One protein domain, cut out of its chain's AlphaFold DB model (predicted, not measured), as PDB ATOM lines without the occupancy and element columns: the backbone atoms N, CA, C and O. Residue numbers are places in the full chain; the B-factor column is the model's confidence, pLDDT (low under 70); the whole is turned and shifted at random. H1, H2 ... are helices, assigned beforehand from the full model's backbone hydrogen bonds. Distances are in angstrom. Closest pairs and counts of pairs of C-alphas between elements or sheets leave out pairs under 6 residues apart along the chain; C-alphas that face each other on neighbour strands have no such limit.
ATOM      1  N   ALA A  10       9.453  21.677   5.917       52.59
ATOM      2  CA  ALA A  10       9.519  20.520   5.019       52.59
ATOM      3  C   ALA A  10       8.755  20.737   3.696       52.59
ATOM      4  O   ALA A  10       9.173  20.275   2.637       52.59
ATOM      5  N   ARG A  11       7.650  21.495   3.731       54.84
ATOM      6  CA  ARG A  11       6.809  21.760   2.548       54.84
ATOM      7  C   ARG A  11       7.378  22.845   1.630       54.84
ATOM      8  O   ARG A  11       7.097  22.833   0.435       54.84
ATOM      9  N   GLY A  12       8.182  23.766   2.164       57.84
ATOM     10  CA  GLY A  12       8.904  24.761   1.367       57.84
ATOM     11  C   GLY A  12      10.042  24.139   0.558       57.84
ATOM     12  O   GLY A  12      10.164  24.418  -0.633       57.84
ATOM     13  N   ALA A  13      10.808  23.243   1.184       63.59
ATOM     14  CA  ALA A  13      11.928  22.551   0.551       63.59
ATOM     15  C   ALA A  13      11.486  21.656  -0.620       63.59
ATOM     16  O   ALA A  13      12.130  21.659  -1.664       63.59
ATOM     17  N   GLY A  14      10.345  20.965  -0.493       69.38
ATOM     18  CA  GLY A  14       9.832  20.088  -1.553       69.38
ATOM     19  C   GLY A  14       9.560  20.805  -2.882       69.38
ATOM     20  O   GLY A  14       9.873  20.269  -3.940       69.38
ATOM     21  N   VAL A  15       9.047  22.041  -2.844       72.56
ATOM     22  CA  VAL A  15       8.772  22.827  -4.064       72.56
ATOM     23  C   VAL A  15      10.067  23.274  -4.742       72.56
ATOM     24  O   VAL A  15      10.163  23.243  -5.966       72.56
ATOM     25  N   VAL A  16      11.075  23.656  -3.954       76.38
ATOM     26  CA  VAL A  16      12.381  24.076  -4.481       76.38
ATOM     27  C   VAL A  16      13.109  22.890  -5.106       76.38
ATOM     28  O   VAL A  16      13.611  23.006  -6.218       76.38
ATOM     29  N   VAL A  17      13.103  21.729  -4.443       79.69
ATOM     30  CA  VAL A  17      13.704  20.500  -4.980       79.69
ATOM     31  C   VAL A  17      13.019  20.080  -6.281       79.69
ATOM     32  O   VAL A  17      13.708  19.768  -7.247       79.69
ATOM     33  N   LEU A  18      11.684  20.146  -6.351       78.50
ATOM     34  CA  LEU A  18      10.949  19.840  -7.581       78.50
ATOM     35  C   LEU A  18      11.337  20.798  -8.719       78.50
ATOM     36  O   LEU A  18      11.633  20.346  -9.820       78.50
ATOM     37  N   ALA A  19      11.396  22.106  -8.451       78.81
ATOM     38  CA  ALA A  19      11.786  23.105  -9.446       78.81
ATOM     39  C   ALA A  19      13.230  22.903  -9.946       78.81
ATOM     40  O   ALA A  19      13.495  23.039 -11.139       78.81
ATOM     41  N   VAL A  20      14.152  22.533  -9.051       80.06
ATOM     42  CA  VAL A  20      15.546  22.228  -9.405       80.06
ATOM     43  C   VAL A  20      15.628  20.960 -10.256       80.06
ATOM     44  O   VAL A  20      16.285  20.983 -11.292       80.06
ATOM     45  N   LEU A  21      14.932  19.881  -9.885       78.81
ATOM     46  CA  LEU A  21      14.915  18.632 -10.658       78.81
ATOM     47  C   LEU A  21      14.339  18.837 -12.065       78.81
ATOM     48  O   LEU A  21      14.906  18.359 -13.044       78.81
ATOM     49  N   VAL A  22      13.260  19.612 -12.168       77.12
ATOM     50  CA  VAL A  22      12.643  20.029 -13.435       77.12
ATOM     51  C   VAL A  22      13.642  20.822 -14.289       77.12
ATOM     52  O   VAL A  22      13.832  20.499 -15.460       77.12
ATOM     53  N   GLY A  23      14.339  21.807 -13.713       75.38
ATOM     54  CA  GLY A  23      15.357  22.587 -14.427       75.38
ATOM     55  C   GLY A  23      16.561  21.756 -14.887       75.38
ATOM     56  O   GLY A  23      17.070  21.953 -15.992       75.38
ATOM     57  N   VAL A  24      16.994  20.789 -14.073       78.12
ATOM     58  CA  VAL A  24      18.081  19.857 -14.419       78.12
ATOM     59  C   VAL A  24      17.658  18.916 -15.551       78.12
ATOM     60  O   VAL A  24      18.435  18.736 -16.487       78.12
ATOM     61  N   GLY A  25      16.431  18.386 -15.525       72.94
ATOM     62  CA  GLY A  25      15.898  17.527 -16.592       72.94
ATOM     63  C   GLY A  25      15.798  18.240 -17.945       72.94
ATOM     64  O   GLY A  25      16.172  17.677 -18.974       72.94
ATOM     65  N   VAL A  26      15.399  19.519 -17.949       66.38
ATOM     66  CA  VAL A  26      15.400  20.356 -19.166       66.38
ATOM     67  C   VAL A  26      16.819  20.570 -19.692       66.38
ATOM     68  O   VAL A  26      17.056  20.430 -20.890       66.38
ATOM     69  N   ARG A  27      17.778  20.885 -18.810       67.56
ATOM     70  CA  ARG A  27      19.173  21.146 -19.204       67.56
ATOM     71  C   ARG A  27      19.890  19.894 -19.709       67.56
ATOM     72  O   ARG A  27      20.715  20.005 -20.608       67.56
ATOM     73  N   GLN A  28      19.585  18.725 -19.147       73.00
ATOM     74  CA  GLN A  28      20.144  17.450 -19.603       73.00
ATOM     75  C   GLN A  28      19.480  16.910 -20.875       73.00
ATOM     76  O   GLN A  28      19.877  15.854 -21.356       73.00
ATOM     77  N   GLY A  29      18.498  17.620 -21.440       65.94
ATOM     78  CA  GLY A  29      17.888  17.226 -22.705       65.94
ATOM     79  C   GLY A  29      17.080  15.938 -22.596       65.94
ATOM     80  O   GLY A  29      17.045  15.181 -23.555       65.94
ATOM     81  N   TRP A  30      16.408  15.699 -21.461       65.38
ATOM     82  CA  TRP A  30      15.534  14.529 -21.264       65.38
ATOM     83  C   TRP A  30      14.388  14.435 -22.286       65.38
ATOM     84  O   TRP A  30      13.786  13.377 -22.438       65.38
ATOM     85  N   PHE A  31      14.113  15.523 -23.012       67.31
ATOM     86  CA  PHE A  31      13.131  15.584 -24.092       67.31
ATOM     87  C   PHE A  31      13.793  16.072 -25.390       67.31
ATOM     88  O   PHE A  31      13.551  17.204 -25.830       67.31
ATOM     89  N   PRO A  32      14.682  15.265 -25.998       65.25
ATOM     90  CA  PRO A  32      15.420  15.683 -27.184       65.25
ATOM     91  C   PRO A  32      14.491  15.845 -28.395       65.25
ATOM     92  O   PRO A  32      14.732  16.713 -29.228       65.25
ATOM     93  N   GLU A  33      13.387  15.096 -28.426       78.25
ATOM     94  CA  GLU A  33      12.426  15.065 -29.537       78.25
ATOM     95  C   GLU A  33      11.347  16.153 -29.464       78.25
ATOM     96  O   GLU A  33      10.586  16.333 -30.411       78.25
ATOM     97  N   TRP A  34      11.268  16.901 -28.359       79.69
ATOM     98  CA  TRP A  34      10.245  17.932 -28.214       79.69
ATOM     99  C   TRP A  34      10.509  19.133 -29.105       79.69
ATOM    100  O   TRP A  34      11.576  19.762 -29.032       79.69
ATOM    101  N   ASN A  35       9.472  19.509 -29.848       84.31
ATOM    102  CA  ASN A  35       9.456  20.723 -30.644       84.31
ATOM    103  C   ASN A  35       9.566  21.959 -29.742       84.31
ATOM    104  O   ASN A  35       9.161  21.957 -28.577       84.31
ATOM    105  N   TRP A  36      10.100  23.058 -30.285       77.88
ATOM    106  CA  TRP A  36      10.336  24.280 -29.500       77.88
ATOM    107  C   TRP A  36       9.051  24.802 -28.823       77.88
ATOM    108  O   TRP A  36       9.093  25.264 -27.685       77.88
ATOM    109  N   ILE A  37       7.903  24.642 -29.493       76.25
ATOM    110  CA  ILE A  37       6.573  25.026 -29.001       76.25
ATOM    111  C   ILE A  37       6.184  24.209 -27.765       76.25
ATOM    112  O   ILE A  37       5.664  24.763 -26.799       76.25
ATOM    113  N   GLU A  38       6.467  22.907 -27.757       75.81
ATOM    114  CA  GLU A  38       6.152  22.018 -26.633       75.81
ATOM    115  C   GLU A  38       6.990  22.375 -25.407       75.81
ATOM    116  O   GLU A  38       6.463  22.456 -24.298       75.81
ATOM    117  N   ARG A  39       8.271  22.707 -25.612       77.25
ATOM    118  CA  ARG A  39       9.160  23.176 -24.537       77.25
ATOM    119  C   ARG A  39       8.641  24.467 -23.904       77.25
ATOM    120  O   ARG A  39       8.616  24.584 -22.680       77.25
ATOM    121  N   VAL A  40       8.194  25.424 -24.719       79.62
ATOM    122  CA  VAL A  40       7.644  26.699 -24.229       79.62
ATOM    123  C   VAL A  40       6.298  26.500 -23.535       79.62
ATOM    124  O   VAL A  40       6.087  27.063 -22.463       79.62
ATOM    125  N   SER A  41       5.418  25.665 -24.091       76.94
ATOM    126  CA  SER A  41       4.124  25.328 -23.485       76.94
ATOM    127  C   SER A  41       4.299  24.667 -22.115       76.94
ATOM    128  O   SER A  41       3.654  25.046 -21.136       76.94
ATOM    129  N   TRP A  42       5.253  23.742 -22.006       80.69
ATOM    130  CA  TRP A  42       5.556  23.064 -20.752       80.69
ATOM    131  C   TRP A  42       6.144  24.011 -19.696       80.69
ATOM    132  O   TRP A  42       5.702  24.005 -18.545       80.69
ATOM    133  N   LEU A  43       7.074  24.893 -20.087       81.38
ATOM    134  CA  LEU A  43       7.600  25.936 -19.199       81.38
ATOM    135  C   LEU A  43       6.500  26.901 -18.738       81.38
ATOM    136  O   LEU A  43       6.435  27.222 -17.551       81.38
ATOM    137  N   ALA A  44       5.606  27.322 -19.636       80.50
ATOM    138  CA  ALA A  44       4.461  28.162 -19.291       80.50
ATOM    139  C   ALA A  44       3.521  27.462 -18.297       80.50
ATOM    140  O   ALA A  44       3.058  28.093 -17.345       80.50
ATOM    141  N   GLY A  45       3.304  26.152 -18.456       82.94
ATOM    142  CA  GLY A  45       2.554  25.329 -17.506       82.94
ATOM    143  C   GLY A  45       3.184  25.314 -16.112       82.94
ATOM    144  O   GLY A  45       2.494  25.556 -15.121       82.94
ATOM    145  N   ILE A  46       4.502  25.115 -16.016       82.44
ATOM    146  CA  ILE A  46       5.222  25.137 -14.731       82.44
ATOM    147  C   ILE A  46       5.164  26.521 -14.090       82.44
ATOM    148  O   ILE A  46       4.858  26.628 -12.902       82.44
ATOM    149  N   VAL A  47       5.418  27.582 -14.858       84.62
ATOM    150  CA  VAL A  47       5.319  28.962 -14.365       84.62
ATOM    151  C   VAL A  47       3.900  29.239 -13.862       84.62
ATOM    152  O   VAL A  47       3.744  29.774 -12.766       84.62
ATOM    153  N   GLY A  48       2.869  28.798 -14.587       83.81
ATOM    154  CA  GLY A  48       1.471  28.900 -14.166       83.81
ATOM    155  C   GLY A  48       1.192  28.185 -12.841       83.81
ATOM    156  O   GLY A  48       0.582  28.767 -11.946       83.81
ATOM    157  N   VAL A  49       1.696  26.959 -12.668       84.44
ATOM    158  CA  VAL A  49       1.562  26.186 -11.418       84.44
ATOM    159  C   VAL A  49       2.289  26.876 -10.262       84.44
ATOM    160  O   VAL A  49       1.734  26.993  -9.170       84.44
ATOM    161  N   VAL A  50       3.506  27.379 -10.484       84.69
ATOM    162  CA  VAL A  50       4.273  28.113  -9.466       84.69
ATOM    163  C   VAL A  50       3.549  29.399  -9.068       84.69
ATOM    164  O   VAL A  50       3.395  29.663  -7.876       84.69
ATOM    165  N   VAL A  51       3.040  30.171 -10.031       83.88
ATOM    166  CA  VAL A  51       2.257  31.388  -9.771       83.88
ATOM    167  C   VAL A  51       0.959  31.059  -9.033       83.88
ATOM    168  O   VAL A  51       0.628  31.753  -8.075       83.88
ATOM    169  N   ALA A  52       0.255  29.984  -9.394       80.44
ATOM    170  CA  ALA A  52      -0.947  29.536  -8.692       80.44
ATOM    171  C   ALA A  52      -0.640  29.115  -7.244       80.44
ATOM    172  O   ALA A  52      -1.346  29.514  -6.317       80.44
ATOM    173  N   LEU A  53       0.454  28.383  -7.018       78.75
ATOM    174  CA  LEU A  53       0.918  28.028  -5.677       78.75
ATOM    175  C   LEU A  53       1.325  29.265  -4.868       78.75
ATOM    176  O   LEU A  53       1.038  29.332  -3.675       78.75
ATOM    177  N   LEU A  54       1.952  30.264  -5.492       77.38
ATOM    178  CA  LEU A  54       2.278  31.541  -4.851       77.38
ATOM    179  C   LEU A  54       1.025  32.389  -4.574       77.38
ATOM    180  O   LEU A  54       0.948  33.040  -3.534       77.38
ATOM    181  N   ALA A  55       0.014  32.341  -5.441       75.25
ATOM    182  CA  ALA A  55      -1.266  33.012  -5.241       75.25
ATOM    183  C   ALA A  55      -2.071  32.377  -4.097       75.25
ATOM    184  O   ALA A  55      -2.646  33.098  -3.285       75.25
ATOM    185  N   LEU A  56      -2.033  31.047  -3.963       68.62
ATOM    186  CA  LEU A  56      -2.569  30.312  -2.809       68.62
ATOM    187  C   LEU A  56      -1.758  30.555  -1.524       68.62
ATOM    188  O   LEU A  56      -2.271  30.360  -0.423       68.62
ATOM    189  N   ARG A  57      -0.500  30.999  -1.654       62.50
ATOM    190  CA  ARG A  57       0.344  31.478  -0.549       62.50
ATOM    191  C   ARG A  57       0.143  32.949  -0.216       62.50
ATOM    192  O   ARG A  57       0.788  33.405   0.731       62.50
ATOM    193  N   LYS A  58      -0.738  33.696  -0.909       47.47
ATOM    194  CA  LYS A  58      -1.181  34.974  -0.345       47.47
ATOM    195  C   LYS A  58      -1.668  34.648   1.062       47.47
ATOM    196  O   LYS A  58      -2.531  33.775   1.198       47.47
TER     197      LYS A  58
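What this domain is: This is residues 10 to 58 of the 155 residues of an uncharacterized protein of Actinoplanes friuliensis DSM 7358 (UniProt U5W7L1). Two long helices, H1 and then H2, run side by side in opposite directions as a narrow U, joined at one end by a short loop, with a gap between them. The 49 printed residues hold these two named helices and no named strand; the class is all helix. The whole is loose, with a radius of gyration of the C-alphas of 12.4 A, and flat, spanning 37 by 19 by 8 A.

How they stand to each other: Start with H1, residues 10 to 27, and go on through a short link of 8 residues to H2, residues 36 to 56. The helices are near each other, with 9 pairs of C-alphas within 10 A but no pair within 8 A. In H2 every O i to N i+4 pair is within hydrogen-bond range; in H1, 12 of 14 are.

Where its parts are: Find C-alpha 10 at (9.519, 20.520, 5.019); from there H1 runs 26.1 A to C-alpha 27. H2 begins at C-alpha 36, at (10.336, 24.280, -29.500), and runs 30.3 A to C-alpha 56, at (-2.569, 30.312, -2.809).

The domain as a whole: The C-alphas farthest apart, of Glu 33 and Lys 58, are 37.9 A apart. Residues 32 to 38, of which 36 to 38 belong to H2, stand free. The printed part has no cut. Look for pLDDT under 70 at residues 10 to 14, 26 to 27, 29 to 32 and 56 to 58.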